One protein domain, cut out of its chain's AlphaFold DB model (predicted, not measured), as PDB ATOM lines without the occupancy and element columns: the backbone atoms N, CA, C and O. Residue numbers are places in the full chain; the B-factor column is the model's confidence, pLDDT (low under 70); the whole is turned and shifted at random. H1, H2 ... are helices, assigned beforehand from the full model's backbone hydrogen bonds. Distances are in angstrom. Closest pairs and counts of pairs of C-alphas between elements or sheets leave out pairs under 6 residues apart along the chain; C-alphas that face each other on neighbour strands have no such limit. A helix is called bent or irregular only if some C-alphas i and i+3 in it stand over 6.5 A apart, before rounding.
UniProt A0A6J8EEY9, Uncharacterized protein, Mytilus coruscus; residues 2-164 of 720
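What this domain is: This is residues 2 to 164 of the 720 residues of an uncharacterized protein of Mytilus coruscus (UniProt A0A6J8EEY9). Long helices run lengthwise in a compact body: H1b, H2, H4 and H6 form a rough row, and the bent H3 covers H2 and H4 on one side. Short H5 lies at one end, where loop residues 55 to 62 stick out. The printed part has 163 residues, with six named helices, H1 to H6 in chain order, and no named strand: all helix, radius of gyration of the C-alphas 16.8 A, spans 50 by 37 by 29 A.

How they stand to each other: H1, residues 2 to 23, and H3, residues 70 to 95, were each assigned as one helix by hydrogen bonds but are bent: C-alphas 9 and 12 are 7.0 A apart, C-alphas 81 and 84 7.2 A. H1b, residues 12 to 23, and H2, residues 29 to 44, form a hairpin; their closest C-alphas, Ala 16 and Gly 40, are 4.9 A apart. H2, H3a, residues 70 to 81, H3b, residues 84 to 95, and H4, residues 102 to 120, make a bundle, helices side by side. H2 touches H3b, closest at C-alphas 33 and 84, 4.6 A. H3b and H4 form a hairpin at a shallow tilt of 22 degrees, closest at C-alphas 85 and 112, 6.1 A. H4 touches H6, residues 135 to 159, at a steep tilt of 39 degrees, closest at C-alphas 113 and 145, 4.7 A. H5, residues 125 to 130, touches H6, closest at C-alphas 125 and 135, 6.3 A. H1a, residues 2 to 9, only just touches H3a, with 3 pairs of C-alphas within 8 A, closest at C-alphas 9 and 72, 6.6 A. Every O i to N i+4 pair is within hydrogen-bond range but in H2, 9 of 12, and H6, 19 of 21.

Where its parts are: H1a begins at C-alpha 2 (33.732, 65.665, 29.656). H2 is 23.1 A long, H4 26.7 A. H6, 35.6 A with a kink of 39 degrees near residue 152, ends at C-alpha 159 (74.307, 48.499, 38.259).

The domain as a whole: The printed part has no cut. The link from H2 to H3 is long, 25 residues. Mean pLDDT of the printed part is 73.7; 57 residues are under 70, among them 2 to 15 and 46 to 68.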
ATOM      1  N   PHE A   2      32.667  66.262  30.512       44.81
ATOM      2  CA  PHE A   2      33.732  65.665  29.656       44.81
ATOM      3  C   PHE A   2      35.127  66.316  29.798       44.81
ATOM      4  O   PHE A   2      36.130  65.626  29.952       44.81
ATOM      5  N   PHE A   3      35.203  67.655  29.788       46.16
ATOM      6  CA  PHE A   3      36.471  68.376  29.983       46.16
ATOM      7  C   PHE A   3      37.080  68.145  31.367       46.16
ATOM      8  O   PHE A   3      38.291  68.053  31.499       46.16
ATOM      9  N   GLU A   4      36.235  68.032  32.382       47.72
ATOM     10  CA  GLU A   4      36.615  67.826  33.776       47.72
ATOM     11  C   GLU A   4      37.103  66.390  34.001       47.72
ATOM     12  O   GLU A   4      38.199  66.192  34.513       47.72
ATOM     13  N   GLU A   5      36.375  65.393  33.491       54.47
ATOM     14  CA  GLU A   5      36.792  63.986  33.477       54.47
ATOM     15  C   GLU A   5      38.109  63.796  32.713       54.47
ATOM     16  O   GLU A   5      38.988  63.070  33.172       54.47
ATOM     17  N   THR A   6      38.285  64.481  31.580       54.75
ATOM     18  CA  THR A   6      39.535  64.434  30.805       54.75
ATOM     19  C   THR A   6      40.686  65.084  31.574       54.75
ATOM     20  O   THR A   6      41.793  64.548  31.598       54.75
ATOM     21  N   LEU A   7      40.435  66.210  32.249       56.34
ATOM     22  CA  LEU A   7      41.432  66.901  33.065       56.34
ATOM     23  C   LEU A   7      41.865  66.030  34.255       56.34
ATOM     24  O   LEU A   7      43.063  65.857  34.469       56.34
ATOM     25  N   PHE A   8      40.916  65.410  34.963       60.16
ATOM     26  CA  PHE A   8      41.191  64.484  36.066       60.16
ATOM     27  C   PHE A   8      41.870  63.188  35.605       60.16
ATOM     28  O   PHE A   8      42.743  62.678  36.305       60.16
ATOM     29  N   ALA A   9      41.536  62.676  34.419       61.53
ATOM     30  CA  ALA A   9      42.163  61.485  33.848       61.53
ATOM     31  C   ALA A   9      43.621  61.726  33.416       61.53
ATOM     32  O   ALA A   9      44.482  60.863  33.586       61.53
ATOM     33  N   VAL A  10      43.912  62.900  32.853       66.31
ATOM     34  CA  VAL A  10      45.230  63.228  32.288       66.31
ATOM     35  C   VAL A  10      46.182  63.810  33.347       66.31
ATOM     36  O   VAL A  10      47.405  63.675  33.234       66.31
ATOM     37  N   TYR A  11      45.646  64.404  34.416       65.62
ATOM     38  CA  TYR A  11      46.413  65.064  35.473       65.62
ATOM     39  C   TYR A  11      47.498  64.202  36.145       65.62
ATOM     40  O   TYR A  11      48.622  64.697  36.270       65.62
ATOM     41  N   PRO A  12      47.255  62.936  36.550       66.69
ATOM     42  CA  PRO A  12      48.283  62.113  37.190       66.69
ATOM     43  C   PRO A  12      49.466  61.858  36.257       66.69
ATOM     44  O   PRO A  12      50.619  61.911  36.682       66.69
ATOM     45  N   ALA A  13      49.181  61.629  34.972       66.19
ATOM     46  CA  ALA A  13      50.191  61.368  33.957       66.19
ATOM     47  C   ALA A  13      51.027  62.621  33.657       66.19
ATOM     48  O   ALA A  13      52.257  62.541  33.651       66.19
ATOM     49  N   ILE A  14      50.385  63.783  33.477       68.38
ATOM     50  CA  ILE A  14      51.092  65.056  33.268       68.38
ATOM     51  C   ILE A  14      51.904  65.433  34.508       68.38
ATOM     52  O   ILE A  14      53.071  65.784  34.376       68.38
ATOM     53  N   SER A  15      51.338  65.321  35.710       65.06
ATOM     54  CA  SER A  15      52.026  65.678  36.959       65.06
ATOM     55  C   SER A  15      53.223  64.772  37.227       65.06
ATOM     56  O   SER A  15      54.306  65.258  37.554       65.06
ATOM     57  N   ALA A  16      53.069  63.460  37.027       71.50
ATOM     58  CA  ALA A  16      54.175  62.519  37.139       71.50
ATOM     59  C   ALA A  16      55.245  62.774  36.069       71.50
ATOM     60  O   ALA A  16      56.434  62.743  36.387       71.50
ATOM     61  N   GLY A  17      54.840  63.081  34.832       70.06
ATOM     62  CA  GLY A  17      55.737  63.442  33.735       70.06
ATOM     63  C   GLY A  17      56.530  64.718  34.018       70.06
ATOM     64  O   GLY A  17      57.756  64.694  33.951       70.06
ATOM     65  N   LEU A  18      55.856  65.801  34.411       65.81
ATOM     66  CA  LEU A  18      56.477  67.078  34.766       65.81
ATOM     67  C   LEU A  18      57.398  66.940  35.978       65.81
ATOM     68  O   LEU A  18      58.509  67.454  35.938       65.81
ATOM     69  N   LEU A  19      56.997  66.220  37.032       64.44
ATOM     70  CA  LEU A  19      57.842  66.043  38.218       64.44
ATOM     71  C   LEU A  19      59.059  65.155  37.927       64.44
ATOM     72  O   LEU A  19      60.148  65.427  38.426       64.44
ATOM     73  N   SER A  20      58.902  64.125  37.093       67.94
ATOM     74  CA  SER A  20      60.014  63.255  36.682       67.94
ATOM     75  C   SER A  20      60.971  63.967  35.728       67.94
ATOM     76  O   SER A  20      62.185  63.803  35.838       67.94
ATOM     77  N   TRP A  21      60.446  64.806  34.834       65.25
ATOM     78  CA  TRP A  21      61.248  65.692  33.992       65.25
ATOM     79  C   TRP A  21      61.958  66.760  34.827       65.25
ATOM     80  O   TRP A  21      63.134  67.046  34.628       65.25
ATOM     81  N   ALA A  22      61.306  67.299  35.846       53.12
ATOM     82  CA  ALA A  22      61.955  68.239  36.735       53.12
ATOM     83  C   ALA A  22      63.044  67.541  37.580       53.12
ATOM     84  O   ALA A  22      64.148  68.065  37.726       53.12
ATOM     85  N   ALA A  23      62.807  66.304  38.030       57.56
ATOM     86  CA  ALA A  23      63.812  65.477  38.696       57.56
ATOM     87  C   ALA A  23      65.007  65.131  37.788       57.56
ATOM     88  O   ALA A  23      66.124  65.005  38.293       57.56
ATOM     89  N   SER A  24      64.824  65.052  36.462       65.50
ATOM     90  CA  SER A  24      65.923  64.801  35.515       65.50
ATOM     91  C   SER A  24      66.977  65.899  35.467       65.50
ATOM     92  O   SER A  24      68.063  65.683  34.941       65.50
ATOM     93  N   THR A  25      66.659  67.092  35.974       58.06
ATOM     94  CA  THR A  25      67.618  68.204  36.034       58.06
ATOM     95  C   THR A  25      68.649  68.032  37.153       58.06
ATOM     96  O   THR A  25      69.739  68.590  37.071       58.06
ATOM     97  N   VAL A  26      68.322  67.240  38.180       56.22
ATOM     98  CA  VAL A  26      69.162  67.023  39.371       56.22
ATOM     99  C   VAL A  26      69.702  65.595  39.418       56.22
ATOM    100  O   VAL A  26      70.806  65.354  39.905       56.22
ATOM    101  N   ILE A  27      68.918  64.637  38.927       67.88
ATOM    102  CA  ILE A  27      69.204  63.211  39.021       67.88
ATOM    103  C   ILE A  27      69.639  62.698  37.642       67.88
ATOM    104  O   ILE A  27      69.010  63.052  36.643       67.88
ATOM    105  N   PRO A  28      70.682  61.845  37.559       77.31
ATOM    106  CA  PRO A  28      71.122  61.274  36.293       77.31
ATOM    107  C   PRO A  28      69.972  60.638  35.507       77.31
ATOM    108  O   PRO A  28      69.127  59.940  36.074       77.31
ATOM    109  N   ILE A  29      69.989  60.834  34.185       79.88
ATOM    110  CA  ILE A  29      68.887  60.478  33.277       79.88
ATOM    111  C   ILE A  29      68.442  59.009  33.411       79.88
ATOM    112  O   ILE A  29      67.259  58.695  33.314       79.88
ATOM    113  N   GLN A  30      69.385  58.120  33.734       81.31
ATOM    114  CA  GLN A  30      69.160  56.685  33.943       81.31
ATOM    115  C   GLN A  30      68.209  56.342  35.107       81.31
ATOM    116  O   GLN A  30      67.691  55.231  35.151       81.31
ATOM    117  N   HIS A  31      67.964  57.260  36.052       83.62
ATOM    118  CA  HIS A  31      67.076  57.015  37.199       83.62
ATOM    119  C   HIS A  31      65.650  57.552  37.002       83.62
ATOM    120  O   HIS A  31      64.762  57.230  37.795       83.62
ATOM    121  N   ILE A  32      65.406  58.366  35.968       83.44
ATOM    122  CA  ILE A  32      64.102  59.015  35.736       83.44
ATOM    123  C   ILE A  32      62.972  57.994  35.586       83.44
ATOM    124  O   ILE A  32      61.923  58.201  36.196       83.44
ATOM    125  N   PRO A  33      63.136  56.879  34.847       86.62
ATOM    126  CA  PRO A  33      62.029  55.941  34.663       86.62
ATOM    127  C   PRO A  33      61.592  55.262  35.962       86.62
ATOM    128  O   PRO A  33      60.409  54.991  36.155       86.62
ATOM    129  N   PHE A  34      62.521  55.071  36.900       83.69
ATOM    130  CA  PHE A  34      62.210  54.579  38.240       83.69
ATOM    131  C   PHE A  34      61.442  55.620  39.053       83.69
ATOM    132  O   PHE A  34      60.434  55.293  39.669       83.69
ATOM    133  N   LEU A  35      61.867  56.886  39.014       81.00
ATOM    134  CA  LEU A  35      61.159  57.979  39.688       81.00
ATOM    135  C   LEU A  35      59.741  58.158  39.147       81.00
ATOM    136  O   LEU A  35      58.808  58.248  39.939       81.00
ATOM    137  N   LEU A  36      59.566  58.113  37.827       82.75
ATOM    138  CA  LEU A  36      58.257  58.168  37.177       82.75
ATOM    139  C   LEU A  36      57.348  57.015  37.635       82.75
ATOM    140  O   LEU A  36      56.167  57.225  37.922       82.75
ATOM    141  N   ALA A  37      57.917  55.817  37.792       82.56
ATOM    142  CA  ALA A  37      57.227  54.639  38.312       82.56
ATOM    143  C   ALA A  37      56.904  54.693  39.820       82.56
ATOM    144  O   ALA A  37      56.088  53.910  40.279       82.56
ATOM    145  N   PHE A  38      57.486  55.593  40.614       79.69
ATOM    146  CA  PHE A  38      57.092  55.768  42.023       79.69
ATOM    147  C   PHE A  38      56.176  56.974  42.211       79.69
ATOM    148  O   PHE A  38      55.131  56.875  42.851       79.69
ATOM    149  N   ILE A  39      56.537  58.105  41.606       75.00
ATOM    150  CA  ILE A  39      55.773  59.352  41.648       75.00
ATOM    151  C   ILE A  39      54.382  59.138  41.062       75.00
ATOM    152  O   ILE A  39      53.387  59.511  41.679       75.00
ATOM    153  N   GLY A  40      54.295  58.510  39.887       75.81
ATOM    154  CA  GLY A  40      52.993  58.290  39.277       75.81
ATOM    155  C   GLY A  40      52.123  57.311  40.066       75.81
ATOM    156  O   GLY A  40      50.913  57.465  40.034       75.81
ATOM    157  N   PHE A  41      52.696  56.396  40.857       77.81
ATOM    158  CA  PHE A  41      51.931  55.471  41.698       77.81
ATOM    159  C   PHE A  41      51.304  56.231  42.862       77.81
ATOM    160  O   PHE A  41      50.119  56.068  43.134       77.81
ATOM    161  N   VAL A  42      52.076  57.119  43.497       74.88
ATOM    162  CA  VAL A  42      51.577  58.016  44.548       74.88
ATOM    163  C   VAL A  42      50.459  58.913  44.014       74.88
ATOM    164  O   VAL A  42      49.433  59.054  44.670       74.88
ATOM    165  N   PHE A  43      50.608  59.477  42.811       71.38
ATOM    166  CA  PHE A  43      49.539  60.279  42.211       71.38
ATOM    167  C   PHE A  43      48.316  59.443  41.827       71.38
ATOM    168  O   PHE A  43      47.197  59.908  42.018       71.38
ATOM    169  N   LEU A  44      48.493  58.208  41.347       72.31
ATOM    170  CA  LEU A  44      47.380  57.318  41.008       72.31
ATOM    171  C   LEU A  44      46.570  56.908  42.257       72.31
ATOM    172  O   LEU A  44      45.358  56.727  42.159       72.31
ATOM    173  N   GLN A  45      47.197  56.842  43.442       70.38
ATOM    174  CA  GLN A  45      46.513  56.559  44.720       70.38
ATOM    175  C   GLN A  45      45.497  57.628  45.126       70.38
ATOM    176  O   GLN A  45      44.594  57.327  45.899       70.38
ATOM    177  N   LEU A  46      45.615  58.855  44.615       66.38
ATOM    178  CA  LEU A  46      44.632  59.907  44.883       66.38
ATOM    179  C   LEU A  46      43.304  59.662  44.148       66.38
ATOM    180  O   LEU A  46      42.285  60.211  44.552       66.38
ATOM    181  N   PHE A  47      43.314  58.844  43.089       65.81
ATOM    182  CA  PHE A  47      42.166  58.635  42.199       65.81
ATOM    183  C   PHE A  47      41.634  57.196  42.201       65.81
ATOM    184  O   PHE A  47      40.540  56.948  41.694       65.81
ATOM    185  N   MET A  48      42.392  56.245  42.760       66.38
ATOM    186  CA  MET A  48      42.008  54.836  42.872       66.38
ATOM    187  C   MET A  48      41.920  54.416  44.333       66.38
ATOM    188  O   MET A  48      42.874  54.602  45.092       66.38
ATOM    189  N   ALA A  49      40.811  53.774  44.709       60.19
ATOM    190  CA  ALA A  49      40.678  53.207  46.042       60.19
ATOM    191  C   ALA A  49      41.774  52.138  46.271       60.19
ATOM    192  O   ALA A  49      41.962  51.243  45.432       60.19
ATOM    193  N   PRO A  50      42.532  52.210  47.382       57.44
ATOM    194  CA  PRO A  50      43.547  51.213  47.689       57.44
ATOM    195  C   PRO A  50      42.887  49.850  47.911       57.44
ATOM    196  O   PRO A  50      41.844  49.757  48.559       57.44
ATOM    197  N   THR A  51      43.501  48.767  47.416       56.59
ATOM    198  CA  THR A  51      42.933  47.439  47.689       56.59
ATOM    199  C   THR A  51      43.006  47.122  49.179       56.59
ATOM    200  O   THR A  51      44.069  47.295  49.791       56.59
ATOM    201  N   PRO A  52      41.917  46.614  49.788       56.72
ATOM    202  CA  PRO A  52      41.994  46.094  51.138       56.72
ATOM    203  C   PRO A  52      43.059  44.998  51.177       56.72
ATOM    204  O   PRO A  52      43.212  44.204  50.244       56.72
ATOM    205  N   SER A  53      43.828  44.978  52.267       54.97
ATOM    206  CA  SER A  53      44.884  43.991  52.478       54.97
ATOM    207  C   SER A  53      44.391  42.581  52.144       54.97
ATOM    208  O   SER A  53      43.302  42.193  52.562       54.97
ATOM    209  N   SER A  54      45.226  41.777  51.474       51.59
ATOM    210  CA  SER A  54      44.915  40.372  51.143       51.59
ATOM    211  C   SER A  54      44.618  39.507  52.377       51.59
ATOM    212  O   SER A  54      44.127  38.389  52.253       51.59
ATOM    213  N   PHE A  55      44.917  40.027  53.570       47.53
ATOM    214  CA  PHE A  55      44.667  39.398  54.861       47.53
ATOM    215  C   PHE A  55      43.282  39.713  55.449       47.53
ATOM    216  O   PHE A  55      42.885  39.100  56.444       47.53
ATOM    217  N   ARG A  56      42.526  40.645  54.858       48.59
ATOM    218  CA  ARG A  56      41.165  41.002  55.274       48.59
ATOM    219  C   ARG A  56      40.174  40.384  54.288       48.59
ATOM    220  O   ARG A  56      40.268  40.613  53.089       48.59
ATOM    221  N   LYS A  57      39.222  39.582  54.783       51.25
ATOM    222  CA  LYS A  57      38.114  39.100  53.942       51.25
ATOM    223  C   LYS A  57      37.290  40.315  53.487       51.25
ATOM    224  O   LYS A  57      36.945  41.115  54.363       51.25
ATOM    225  N   PRO A  58      36.995  40.464  52.183       52.78
ATOM    226  CA  PRO A  58      36.188  41.575  51.692       52.78
ATOM    227  C   PRO A  58      34.801  41.524  52.347       52.78
ATOM    228  O   PRO A  58      34.211  40.446  52.472       52.78
ATOM    229  N   LYS A  59      34.320  42.671  52.829       46.94
ATOM    230  CA  LYS A  59      32.946  42.850  53.304       46.94
ATOM    231  C   LYS A  59      32.198  43.581  52.185       46.94
ATOM    232  O   LYS A  59      32.472  44.752  52.017       46.94
ATOM    233  N   SER A  60      31.328  42.861  51.466       54.12
ATOM    234  CA  SER A  60      30.425  43.358  50.401       54.12
ATOM    235  C   SER A  60      31.064  44.163  49.246       54.12
ATOM    236  O   SER A  60      32.199  44.615  49.312       54.12
ATOM    237  N   ASP A  61      30.335  44.279  48.130       54.50
ATOM    238  CA  ASP A  61      30.759  44.974  46.900       54.50
ATOM    239  C   ASP A  61      30.683  46.521  46.995       54.50
ATOM    240  O   ASP A  61      30.896  47.211  46.001       54.50
ATOM    241  N   GLU A  62      30.416  47.075  48.184       49.75
ATOM    242  CA  GLU A  62      30.266  48.524  48.434       49.75
ATOM    243  C   GLU A  62      31.605  49.293  48.499       49.75
ATOM    244  O   GLU A  62      31.605  50.516  48.451       49.75
ATOM    245  N   ASP A  63      32.760  48.616  48.534       49.66
ATOM    246  CA  ASP A  63      34.085  49.256  48.676       49.66
ATOM    247  C   ASP A  63      34.695  49.789  47.346       49.66
ATOM    248  O   ASP A  63      35.853  50.211  47.315       49.66
ATOM    249  N   ASN A  64      33.959  49.778  46.225       52.56
ATOM    250  CA  ASN A  64      34.464  50.176  44.896       52.56
ATOM    251  C   ASN A  64      34.068  51.612  44.482       52.56
ATOM    252  O   ASN A  64      33.608  51.835  43.362       52.56
ATOM    253  N   CYS A  65      34.277  52.612  45.339       54.84
ATOM    254  CA  CYS A  65      34.127  54.024  44.961       54.84
ATOM    255  C   CYS A  65      35.369  54.519  44.194       54.84
ATOM    256  O   CYS A  65      36.248  55.171  44.758       54.84
ATOM    257  N   ASN A  66      35.477  54.189  42.906       59.59
ATOM    258  CA  ASN A  66      36.465  54.816  42.021       59.59
ATOM    259  C   ASN A  66      35.888  56.124  41.453       59.59
ATOM    260  O   ASN A  66      34.774  56.135  40.939       59.59
ATOM    261  N   ILE A  67      36.669  57.207  41.505       60.72
ATOM    262  CA  ILE A  67      36.259  58.549  41.039       60.72
ATOM    263  C   ILE A  67      36.128  58.601  39.502       60.72
ATOM    264  O   ILE A  67      35.369  59.396  38.959       60.72
ATOM    265  N   LEU A  68      36.874  57.752  38.784       65.81
ATOM    266  CA  LEU A  68      36.946  57.744  37.321       65.81
ATOM    267  C   LEU A  68      36.143  56.594  36.703       65.81
ATOM    268  O   LEU A  68      36.136  55.473  37.217       65.81
ATOM    269  N   GLN A  69      35.554  56.855  35.529       72.31
ATOM    270  CA  GLN A  69      34.916  55.829  34.703       72.31
ATOM    271  C   GLN A  69      35.892  54.691  34.363       72.31
ATOM    272  O   GLN A  69      37.089  54.898  34.137       72.31
ATOM    273  N   PHE A  70      35.359  53.472  34.271       69.44
ATOM    274  CA  PHE A  70      36.135  52.244  34.099       69.44
ATOM    275  C   PHE A  70      37.033  52.224  32.840       69.44
ATOM    276  O   PHE A  70      38.166  51.732  32.881       69.44
ATOM    277  N   SER A  71      36.564  52.795  31.727       67.25
ATOM    278  CA  SER A  71      37.319  52.913  30.469       67.25
ATOM    279  C   SER A  71      38.545  53.823  30.613       67.25
ATOM    280  O   SER A  71      39.653  53.443  30.226       67.25
ATOM    281  N   SER A  72      38.370  54.988  31.240       71.44
ATOM    282  CA  SER A  72      39.440  55.948  31.529       71.44
ATOM    283  C   SER A  72      40.466  55.361  32.496       71.44
ATOM    284  O   SER A  72      41.668  55.455  32.261       71.44
ATOM    285  N   LEU A  73      40.002  54.668  33.536       71.88
ATOM    286  CA  LEU A  73      40.852  53.991  34.516       71.88
ATOM    287  C   LEU A  73      41.760  52.934  33.875       71.88
ATOM    288  O   LEU A  73      42.948  52.839  34.193       71.88
ATOM    289  N   THR A  74      41.201  52.164  32.942       71.44
ATOM    290  CA  THR A  74      41.920  51.144  32.173       71.44
ATOM    291  C   THR A  74      43.000  51.780  31.302       71.44
ATOM    292  O   THR A  74      44.156  51.357  31.349       71.44
ATOM    293  N   ALA A  75      42.658  52.838  30.564       74.25
ATOM    294  CA  ALA A  75      43.607  53.557  29.720       74.25
ATOM    295  C   ALA A  75      44.764  54.158  30.538       74.25
ATOM    296  O   ALA A  75      45.928  53.967  30.186       74.25
ATOM    297  N   ILE A  76      44.464  54.813  31.664       74.88
ATOM    298  CA  ILE A  76      45.481  55.409  32.544       74.88
ATOM    299  C   ILE A  76      46.382  54.324  33.139       74.88
ATOM    300  O   ILE A  76      47.601  54.479  33.134       74.88
ATOM    301  N   SER A  77      45.814  53.207  33.596       75.06
ATOM    302  CA  SER A  77      46.576  52.087  34.167       75.06
ATOM    303  C   SER A  77      47.543  51.471  33.151       75.06
ATOM    304  O   SER A  77      48.692  51.176  33.489       75.06
ATOM    305  N   VAL A  78      47.109  51.319  31.894       78.81
ATOM    306  CA  VAL A  78      47.946  50.812  30.793       78.81
ATOM    307  C   VAL A  78      49.054  51.802  30.442       78.81
ATOM    308  O   VAL A  78      50.217  51.405  30.340       78.81
ATOM    309  N   ILE A  79      48.728  53.092  30.300       79.38
ATOM    310  CA  ILE A  79      49.724  54.142  30.040       79.38
ATOM    311  C   ILE A  79      50.748  54.157  31.173       79.38
ATOM    312  O   ILE A  79      51.949  54.152  30.926       79.38
ATOM    313  N   TYR A  80      50.292  54.087  32.418       78.38
ATOM    314  CA  TYR A  80      51.151  54.123  33.587       78.38
ATOM    315  C   TYR A  80      52.093  52.908  33.684       78.38
ATOM    316  O   TYR A  80      53.274  53.065  33.994       78.38
ATOM    317  N   CYS A  81      51.605  51.709  33.351       79.81
ATOM    318  CA  CYS A  81      52.411  50.482  33.334       79.81
ATOM    319  C   CYS A  81      53.363  50.353  32.140       79.81
ATOM    320  O   CYS A  81      54.226  49.481  32.138       79.81
ATOM    321  N   THR A  82      53.194  51.158  31.095       81.62
ATOM    322  CA  THR A  82      54.035  51.065  29.891       81.62
ATOM    323  C   THR A  82      54.996  52.241  29.779       81.62
ATOM    324  O   THR A  82      56.142  52.049  29.375       81.62
ATOM    325  N   LEU A  83      54.588  53.438  30.205       84.44
ATOM    326  CA  LEU A  83      55.319  54.686  29.994       84.44
ATOM    327  C   LEU A  83      56.749  54.675  30.555       84.44
ATOM    328  O   LEU A  83      57.657  55.014  29.796       84.44
ATOM    329  N   PRO A  84      57.030  54.269  31.811       87.00
ATOM    330  CA  PRO A  84      58.405  54.324  32.291       87.00
ATOM    331  C   PRO A  84      59.259  53.209  31.670       87.00
ATOM    332  O   PRO A  84      60.436  53.420  31.401       87.00
ATOM    333  N   THR A  85      58.668  52.059  31.334       87.75
ATOM    334  CA  THR A  85      59.367  51.012  30.570       87.75
ATOM    335  C   THR A  85      59.767  51.515  29.176       87.75
ATOM    336  O   THR A  85      60.923  51.382  28.776       87.75
ATOM    337  N   ILE A  86      58.843  52.163  28.460       86.94
ATOM    338  CA  ILE A  86      59.099  52.784  27.150       86.94
ATOM    339  C   ILE A  86      60.172  53.871  27.273       86.94
ATOM    340  O   ILE A  86      61.095  53.923  26.462       86.94
ATOM    341  N   LEU A  87      60.101  54.703  28.314       85.62
ATOM    342  CA  LEU A  87      61.083  55.754  28.561       85.62
ATOM    343  C   LEU A  87      62.488  55.182  28.814       85.62
ATOM    344  O   LEU A  87      63.458  55.709  28.273       85.62
ATOM    345  N   GLN A  88      62.607  54.082  29.567       87.75
ATOM    346  CA  GLN A  88      63.884  53.389  29.790       87.75
ATOM    347  C   GLN A  88      64.488  52.871  28.479       87.75
ATOM    348  O   GLN A  88      65.701  52.990  28.276       87.75
ATOM    349  N   ILE A  89      63.649  52.337  27.583       87.00
ATOM    350  CA  ILE A  89      64.061  51.892  26.246       87.00
ATOM    351  C   ILE A  89      64.564  53.089  25.432       87.00
ATOM    352  O   ILE A  89      65.687  53.046  24.938       87.00
ATOM    353  N   ILE A  90      63.793  54.181  25.353       85.31
ATOM    354  CA  ILE A  90      64.169  55.397  24.607       85.31
ATOM    355  C   ILE A  90      65.501  55.967  25.110       85.31
ATOM    356  O   ILE A  90      66.384  56.261  24.307       85.31
ATOM    357  N   ILE A  91      65.679  56.084  26.428       84.38
ATOM    358  CA  ILE A  91      66.920  56.594  27.026       84.38
ATOM    359  C   ILE A  91      68.121  55.736  26.609       84.38
ATOM    360  O   ILE A  91      69.165  56.275  26.240       84.38
ATOM    361  N   HIS A  92      67.981  54.410  26.612       82.06
ATOM    362  CA  HIS A  92      69.061  53.509  26.209       82.06
ATOM    363  C   HIS A  92      69.343  53.538  24.704       82.06
ATOM    364  O   HIS A  92      70.514  53.512  24.315       82.06
ATOM    365  N   VAL A  93      68.301  53.651  23.870       82.62
ATOM    366  CA  VAL A  93      68.418  53.813  22.409       82.62
ATOM    367  C   VAL A  93      69.221  55.068  22.078       82.62
ATOM    368  O   VAL A  93      70.154  55.012  21.280       82.62
ATOM    369  N   VAL A  94      68.864  56.190  22.704       80.06
ATOM    370  CA  VAL A  94      69.414  57.512  22.383       80.06
ATOM    371  C   VAL A  94      70.799  57.719  22.996       80.06
ATOM    372  O   VAL A  94      71.644  58.354  22.372       80.06
ATOM    373  N   HIS A  95      71.053  57.201  24.204       73.81
ATOM    374  CA  HIS A  95      72.237  57.592  24.976       73.81
ATOM    375  C   HIS A  95      73.352  56.539  25.055       73.81
ATOM    376  O   HIS A  95      74.505  56.914  25.249       73.81
ATOM    377  N   ARG A  96      73.053  55.235  24.934       64.81
ATOM    378  CA  ARG A  96      74.057  54.173  25.172       64.81
ATOM    379  C   ARG A  96      74.345  53.253  23.986       64.81
ATOM    380  O   ARG A  96      75.278  52.468  24.089       64.81
ATOM    381  N   SER A  97      73.590  53.323  22.886       61.09
ATOM    382  CA  SER A  97      73.787  52.544  21.637       61.09
ATOM    383  C   SER A  97      73.966  51.015  21.789       61.09
ATOM    384  O   SER A  97      74.246  50.331  20.810       61.09
ATOM    385  N   GLN A  98      73.771  50.450  22.984       61.50
ATOM    386  CA  GLN A  98      73.991  49.040  23.310       61.50
ATOM    387  C   GLN A  98      72.729  48.441  23.947       61.50
ATOM    388  O   GLN A  98      72.663  48.198  25.151       61.50
ATOM    389  N   MET A  99      71.699  48.199  23.132       62.59
ATOM    390  CA  MET A  99      70.407  47.673  23.604       62.59
ATOM    391  C   MET A  99      70.424  46.192  24.017       62.59
ATOM    392  O   MET A  99      69.437  45.697  24.545       62.59
ATOM    393  N   PHE A 100      71.524  45.468  23.793       73.50
ATOM    394  CA  PHE A 100      71.596  44.017  24.024       73.50
ATOM    395  C   PHE A 100      72.422  43.612  25.250       73.50
ATOM    396  O   PHE A 100      72.744  42.435  25.418       73.50
ATOM    397  N   HIS A 101      72.767  44.552  26.134       82.25
ATOM    398  CA  HIS A 101      73.404  44.180  27.394       82.25
ATOM    399  C   HIS A 101      72.412  43.512  28.348       82.25
ATOM    400  O   HIS A 101      71.281  43.963  28.526       82.25
ATOM    401  N   ILE A 102      72.878  42.455  29.018       84.88
ATOM    402  CA  ILE A 102      72.113  41.732  30.043       84.88
ATOM    403  C   ILE A 102      71.620  42.699  31.130       84.88
ATOM    404  O   ILE A 102      70.489  42.565  31.584       84.88
ATOM    405  N   SER A 103      72.417  43.714  31.487       82.00
ATOM    406  CA  SER A 103      72.022  44.735  32.462       82.00
ATOM    407  C   SER A 103      70.792  45.535  32.023       82.00
ATOM    408  O   SER A 103      69.859  45.690  32.807       82.00
ATOM    409  N   PHE A 104      70.725  45.954  30.757       86.44
ATOM    410  CA  PHE A 104      69.553  46.642  30.207       86.44
ATOM    411  C   PHE A 104      68.303  45.756  30.251       86.44
ATOM    412  O   PHE A 104      67.248  46.190  30.715       86.44
ATOM    413  N   VAL A 105      68.426  44.489  29.842       88.00
ATOM    414  CA  VAL A 105      67.312  43.530  29.902       88.00
ATOM    415  C   VAL A 105      66.837  43.351  31.347       88.00
ATOM    416  O   VAL A 105      65.634  43.372  31.604       88.00
ATOM    417  N   THR A 106      67.756  43.253  32.312       88.75
ATOM    418  CA  THR A 106      67.391  43.152  33.733       88.75
ATOM    419  C   THR A 106      66.724  44.415  34.276       88.75
ATOM    420  O   THR A 106      65.787  44.293  35.062       88.75
ATOM    421  N   GLU A 107      67.137  45.610  33.844       88.81
ATOM    422  CA  GLU A 107      66.510  46.880  34.234       88.81
ATOM    423  C   GLU A 107      65.086  47.002  33.695       88.81
ATOM    424  O   GLU A 107      64.180  47.366  34.443       88.81
ATOM    425  N   VAL A 108      64.878  46.665  32.420       90.31
ATOM    426  CA  VAL A 108      63.558  46.688  31.779       90.31
ATOM    427  C   VAL A 108      62.621  45.694  32.459       90.31
ATOM    428  O   VAL A 108      61.526  46.075  32.866       90.31
ATOM    429  N   ILE A 109      63.067  44.449  32.672       91.62
ATOM    430  CA  ILE A 109      62.265  43.432  33.370       91.62
ATOM    431  C   ILE A 109      61.947  43.888  34.795       91.62
ATOM    432  O   ILE A 109      60.799  43.790  35.224       91.62
ATOM    433  N   PHE A 110      62.926  44.411  35.533       91.19
ATOM    434  CA  PHE A 110      62.704  44.907  36.890       91.19
ATOM    435  C   PHE A 110      61.693  46.055  36.921       91.19
ATOM    436  O   PHE A 110      60.780  46.038  37.748       91.19
ATOM    437  N   LEU A 111      61.812  47.026  36.015       91.12
ATOM    438  CA  LEU A 111      60.929  48.186  35.953       91.12
ATOM    439  C   LEU A 111      59.492  47.782  35.585       91.12
ATOM    440  O   LEU A 111      58.552  48.204  36.263       91.12
ATOM    441  N   SER A 112      59.319  46.899  34.597       90.88
ATOM    442  CA  SER A 112      58.005  46.363  34.219       90.88
ATOM    443  C   SER A 112      57.381  45.521  35.337       90.88
ATOM    444  O   SER A 112      56.204  45.690  35.651       90.88
ATOM    445  N   MET A 113      58.157  44.653  35.995       91.25
ATOM    446  CA  MET A 113      57.665  43.843  37.120       91.25
ATOM    447  C   MET A 113      57.323  44.706  38.337       91.25
ATOM    448  O   MET A 113      56.330  44.446  39.010       91.25
ATOM    449  N   THR A 114      58.083  45.768  38.597       89.31
ATOM    450  CA  THR A 114      57.786  46.715  39.681       89.31
ATOM    451  C   THR A 114      56.482  47.465  39.413       89.31
ATOM    452  O   THR A 114      55.654  47.575  40.313       89.31
ATOM    453  N   GLN A 115      56.248  47.923  38.182       89.31
ATOM    454  CA  GLN A 115      55.000  48.598  37.805       89.31
ATOM    455  C   GLN A 115      53.791  47.674  37.888       89.31
ATOM    456  O   GLN A 115      52.784  48.052  38.480       89.31
ATOM    457  N   LEU A 116      53.907  46.450  37.366       87.06
ATOM    458  CA  LEU A 116      52.853  45.443  37.483       87.06
ATOM    459  C   LEU A 116      52.541  45.140  38.951       87.06
ATOM    460  O   LEU A 116      51.371  45.070  39.326       87.06
ATOM    461  N   PHE A 117      53.568  45.023  39.796       87.31
ATOM    462  CA  PHE A 117      53.387  44.815  41.227       87.31
ATOM    463  C   PHE A 117      52.664  45.994  41.888       87.31
ATOM    464  O   PHE A 117      51.654  45.777  42.558       87.31
ATOM    465  N   LEU A 118      53.127  47.228  41.665       84.75
ATOM    466  CA  LEU A 118      52.505  48.443  42.199       84.75
ATOM    467  C   LEU A 118      51.050  48.577  41.739       84.75
ATOM    468  O   LEU A 118      50.173  48.828  42.562       84.75
ATOM    469  N   LEU A 119      50.765  48.310  40.463       83.62
ATOM    470  CA  LEU A 119      49.404  48.328  39.935       83.62
ATOM    471  C   LEU A 119      48.525  47.278  40.630       83.62
ATOM    472  O   LEU A 119      47.381  47.565  40.975       83.62
ATOM    473  N   THR A 120      49.056  46.089  40.935       82.25
ATOM    474  CA  THR A 120      48.284  45.090  41.689       82.25
ATOM    475  C   THR A 120      47.946  45.522  43.114       82.25
ATOM    476  O   THR A 120      47.094  44.882  43.719       82.25
ATOM    477  N   LEU A 121      48.566  46.564  43.680       78.25
ATOM    478  CA  LEU A 121      48.179  47.120  44.986       78.25
ATOM    479  C   LEU A 121      46.934  48.025  44.895       78.25
ATOM    480  O   LEU A 121      46.358  48.397  45.921       78.25
ATOM    481  N   MET A 122      46.485  48.335  43.681       76.88
ATOM    482  CA  MET A 122      45.274  49.101  43.388       76.88
ATOM    483  C   MET A 122      44.130  48.187  42.956       76.88
ATOM    484  O   MET A 122      44.334  46.993  42.721       76.88
ATOM    485  N   SER A 123      42.906  48.724  42.901       69.19
ATOM    486  CA  SER A 123      41.673  47.987  42.592       69.19
ATOM    487  C   SER A 123      41.605  47.548  41.118       69.19
ATOM    488  O   SER A 123      40.734  47.953  40.360       69.19
ATOM    489  N   ILE A 124      42.514  46.665  40.689       72.12
ATOM    490  CA  ILE A 124      42.574  46.127  39.317       72.12
ATOM    491  C   ILE A 124      41.625  44.957  39.059       72.12
ATOM    492  O   ILE A 124      41.610  44.407  37.961       72.12
ATOM    493  N   ARG A 125      40.839  44.543  40.056       71.88
ATOM    494  CA  ARG A 125      39.863  43.457  39.898       71.88
ATOM    495  C   ARG A 125      38.910  43.710  38.714       71.88
ATOM    496  O   ARG A 125      38.841  42.824  37.866       71.88
ATOM    497  N   PRO A 126      38.297  44.901  38.566       68.56
ATOM    498  CA  PRO A 126      37.423  45.186  37.431       68.56
ATOM    499  C   PRO A 126      38.168  45.140  36.087       68.56
ATOM    500  O   PRO A 126      37.612  44.700  35.088       68.56
ATOM    501  N   LEU A 127      39.451  45.533  36.061       72.06
ATOM    502  CA  LEU A 127      40.291  45.487  34.858       72.06
ATOM    503  C   LEU A 127      40.529  44.046  34.388       72.06
ATOM    504  O   LEU A 127      40.433  43.753  33.200       72.06
ATOM    505  N   VAL A 128      40.836  43.144  35.319       76.00
ATOM    506  CA  VAL A 128      41.102  41.733  35.004       76.00
ATOM    507  C   VAL A 128      39.815  40.986  34.650       76.00
ATOM    508  O   VAL A 128      39.826  40.184  33.716       76.00
ATOM    509  N   GLU A 129      38.704  41.307  35.314       74.69
ATOM    510  CA  GLU A 129      37.381  40.769  34.978       74.69
ATOM    511  C   GLU A 129      36.921  41.232  33.581       74.69
ATOM    512  O   GLU A 129      36.419  40.420  32.806       74.69
ATOM    513  N   ALA A 130      37.183  42.487  33.195       71.75
ATOM    514  CA  ALA A 130      36.876  42.990  31.849       71.75
ATOM    515  C   ALA A 130      37.724  42.351  30.738       71.75
ATOM    516  O   ALA A 130      37.279  42.265  29.595       71.75
ATOM    517  N   LEU A 131      38.928  41.873  31.065       76.19
ATOM    518  CA  LEU A 131      39.760  41.070  30.162       76.19
ATOM    519  C   LEU A 131      39.320  39.594  30.102       76.19
ATOM    520  O   LEU A 131      39.952  38.798  29.410       76.19
ATOM    521  N   GLY A 132      38.247  39.216  30.807       79.88
ATOM    522  CA  GLY A 132      37.705  37.856  30.821       79.88
ATOM    523  C   GLY A 132      38.498  36.880  31.691       79.88
ATOM    524  O   GLY A 132      38.426  35.669  31.480       79.88
ATOM    525  N   HIS A 133      39.280  37.380  32.649       86.00
ATOM    526  CA  HIS A 133      40.109  36.560  33.527       86.00
ATOM    527  C   HIS A 133      39.608  36.570  34.974       86.00
ATOM    528  O   HIS A 133      39.140  37.579  35.496       86.00
ATOM    529  N   ASP A 134      39.776  35.438  35.660       83.88
ATOM    530  CA  ASP A 134      39.412  35.307  37.069       83.88
ATOM    531  C   ASP A 134      40.322  36.137  37.984       83.88
ATOM    532  O   ASP A 134      41.531  36.260  37.764       83.88
ATOM    533  N   HIS A 135      39.786  36.568  39.131       78.00
ATOM    534  CA  HIS A 135      40.546  37.228  40.204       78.00
ATOM    535  C   HIS A 135      41.773  36.418  40.683       78.00
ATOM    536  O   HIS A 135      42.744  36.973  41.202       78.00
ATOM    537  N   SER A 136      41.782  35.096  40.479       79.25
ATOM    538  CA  SER A 136      42.947  34.249  40.769       79.25
ATOM    539  C   SER A 136      44.204  34.672  39.989       79.25
ATOM    540  O   SER A 136      45.323  34.515  40.489       79.25
ATOM    541  N   LEU A 137      44.035  35.265  38.803       83.50
ATOM    542  CA  LEU A 137      45.115  35.780  37.965       83.50
ATOM    543  C   LEU A 137      45.754  37.040  38.565       83.50
ATOM    544  O   LEU A 137      46.979  37.139  38.561       83.50
ATOM    545  N   VAL A 138      44.971  37.938  39.180       80.75
ATOM    546  CA  VAL A 138      45.483  39.112  39.922       80.75
ATOM    547  C   VAL A 138      46.427  38.676  41.038       80.75
ATOM    548  O   VAL A 138      47.519  39.223  41.195       80.75
ATOM    549  N   VAL A 139      46.025  37.656  41.802       80.75
ATOM    550  CA  VAL A 139      46.828  37.132  42.912       80.75
ATOM    551  C   VAL A 139      48.131  36.523  42.391       80.75
ATOM    552  O   VAL A 139      49.198  36.820  42.929       80.75
ATOM    553  N   LYS A 140      48.075  35.722  41.319       84.31
ATOM    554  CA  LYS A 140      49.272  35.144  40.684       84.31
ATOM    555  C   LYS A 140      50.210  36.224  40.144       84.31
ATOM    556  O   LYS A 140      51.410  36.150  40.397       84.31
ATOM    557  N   LEU A 141      49.673  37.237  39.460       84.38
ATOM    558  CA  LEU A 141      50.444  38.372  38.950       84.38
ATOM    559  C   LEU A 141      51.115  39.145  40.079       84.38
ATOM    560  O   LEU A 141      52.304  39.429  39.973       84.38
ATOM    561  N   ARG A 142      50.407  39.432  41.177       83.62
ATOM    562  CA  ARG A 142      50.966  40.121  42.352       83.62
ATOM    563  C   ARG A 142      52.159  39.365  42.937       83.62
ATOM    564  O   ARG A 142      53.200  39.964  43.187       83.62
ATOM    565  N   TRP A 143      52.034  38.051  43.121       82.62
ATOM    566  CA  TRP A 143      53.131  37.225  43.636       82.62
ATOM    567  C   TRP A 143      54.306  37.138  42.660       82.62
ATOM    568  O   TRP A 143      55.447  37.333  43.071       82.62
ATOM    569  N   LEU A 144      54.042  36.889  41.375       88.56
ATOM    570  CA  LEU A 144      55.080  36.750  40.352       88.56
ATOM    571  C   LEU A 144      55.860  38.056  40.148       88.56
ATOM    572  O   LEU A 144      57.092  38.052  40.157       88.56
ATOM    573  N   SER A 145      55.143  39.171  39.992       89.81
ATOM    574  CA  SER A 145      55.729  40.497  39.781       89.81
ATOM    575  C   SER A 145      56.472  40.986  41.025       89.81
ATOM    576  O   SER A 145      57.613  41.426  40.912       89.81
ATOM    577  N   GLY A 146      55.895  40.809  42.219       84.81
ATOM    578  CA  GLY A 146      56.533  41.176  43.483       84.81
ATOM    579  C   GLY A 146      57.798  40.366  43.775       84.81
ATOM    580  O   GLY A 146      58.825  40.939  44.148       84.81
ATOM    581  N   ALA A 147      57.771  39.049  43.548       83.88
ATOM    582  CA  ALA A 147      58.950  38.194  43.695       83.88
ATOM    583  C   ALA A 147      60.051  38.573  42.693       83.88
ATOM    584  O   ALA A 147      61.204  38.752  43.085       83.88
ATOM    585  N   SER A 148      59.690  38.768  41.421       88.00
ATOM    586  CA  SER A 148      60.636  39.162  40.371       88.00
ATOM    587  C   SER A 148      61.258  40.530  40.653       88.00
ATOM    588  O   SER A 148      62.478  40.675  40.572       88.00
ATOM    589  N   ALA A 149      60.453  41.517  41.062       87.88
ATOM    590  CA  ALA A 149      60.944  42.834  41.453       87.88
ATOM    591  C   ALA A 149      61.903  42.738  42.651       87.88
ATOM    592  O   ALA A 149      62.982  43.322  42.627       87.88
ATOM    593  N   THR A 150      61.572  41.937  43.667       82.88
ATOM    594  CA  THR A 150      62.416  41.768  44.863       82.88
ATOM    595  C   THR A 150      63.768  41.124  44.536       82.88
ATOM    596  O   THR A 150      64.797  41.585  45.030       82.88
ATOM    597  N   ILE A 151      63.788  40.094  43.682       85.44
ATOM    598  CA  ILE A 151      65.021  39.407  43.256       85.44
ATOM    599  C   ILE A 151      65.905  40.338  42.417       85.44
ATOM    600  O   ILE A 151      67.119  40.387  42.617       85.44
ATOM    601  N   LEU A 152      65.306  41.093  41.494       87.69
ATOM    602  CA  LEU A 152      66.036  41.964  40.568       87.69
ATOM    603  C   LEU A 152      66.404  43.334  41.165       87.69
ATOM    604  O   LEU A 152      67.253  44.030  40.612       87.69
ATOM    605  N   CYS A 153      65.834  43.708  42.313       84.31
ATOM    606  CA  CYS A 153      66.084  44.991  42.971       84.31
ATOM    607  C   CYS A 153      67.572  45.210  43.285       84.31
ATOM    608  O   CYS A 153      68.128  46.260  42.971       84.31
ATOM    609  N   TYR A 154      68.238  44.201  43.853       81.44
ATOM    610  CA  TYR A 154      69.657  44.282  44.198       81.44
ATOM    611  C   TYR A 154      70.583  44.455  42.977       81.44
ATOM    612  O   TYR A 154      71.337  45.433  42.957       81.44
ATOM    613  N   PRO A 155      70.551  43.577  41.947       85.50
ATOM    614  CA  PRO A 155      71.440  43.715  40.795       85.50
ATOM    615  C   PRO A 155      71.199  45.010  40.011       85.50
ATOM    616  O   PRO A 155      72.166  45.625  39.563       85.50
ATOM    617  N   VAL A 156      69.949  45.473  39.900       85.69
ATOM    618  CA  VAL A 156      69.638  46.735  39.213       85.69
ATOM    619  C   VAL A 156      70.162  47.944  39.987       85.69
ATOM    620  O   VAL A 156      70.823  48.800  39.405       85.69
ATOM    621  N   LEU A 157      69.940  48.015  41.302       82.06
ATOM    622  CA  LEU A 157      70.429  49.139  42.110       82.06
ATOM    623  C   LEU A 157      71.965  49.184  42.177       82.06
ATOM    624  O   LEU A 157      72.541  50.271  42.119       82.06
ATOM    625  N   MET A 158      72.631  48.023  42.197       81.44
ATOM    626  CA  MET A 158      74.090  47.932  42.069       81.44
ATOM    627  C   MET A 158      74.592  48.428  40.708       81.44
ATOM    628  O   MET A 158      75.546  49.203  40.665       81.44
ATOM    629  N   HIS A 159      73.949  48.029  39.605       83.06
ATOM    630  CA  HIS A 159      74.307  48.499  38.259       83.06
ATOM    631  C   HIS A 159      74.117  50.016  38.105       83.06
ATOM    632  O   HIS A 159      74.939  50.695  37.493       83.06
ATOM    633  N   LEU A 160      73.080  50.565  38.737       77.75
ATOM    634  CA  LEU A 160      72.803  52.000  38.779       77.75
ATOM    635  C   LEU A 160      73.774  52.796  39.679       77.75
ATOM    636  O   LEU A 160      73.625  54.011  39.801       77.75
ATOM    637  N   GLY A 161      74.756  52.146  40.313       76.31
ATOM    638  CA  GLY A 161      75.734  52.788  41.200       76.31
ATOM    639  C   GLY A 161      75.175  53.181  42.571       76.31
ATOM    640  O   GLY A 161      75.864  53.833  43.358       76.31
ATOM    641  N   ILE A 162      73.943  52.772  42.889       72.81
ATOM    642  CA  ILE A 162      73.298  53.016  44.181       72.81
ATOM    643  C   ILE A 162      73.758  51.916  45.135       72.81
ATOM    644  O   ILE A 162      73.069  50.926  45.379       72.81
ATOM    645  N   SER A 163      74.968  52.077  45.664       65.38
ATOM    646  CA  SER A 163      75.500  51.173  46.678       65.38
ATOM    647  C   SER A 163      75.053  51.618  48.071       65.38
ATOM    648  O   SER A 163      75.204  52.768  48.479       65.38
ATOM    649  N   SER A 164      74.469  50.690  48.819       64.56
ATOM    650  CA  SER A 164      74.178  50.856  50.238       64.56
ATOM    651  C   SER A 164      74.623  49.592  50.950       64.56
ATOM    652  O   SER A 164      74.368  48.489  50.464       64.56
TER     653      SER A 164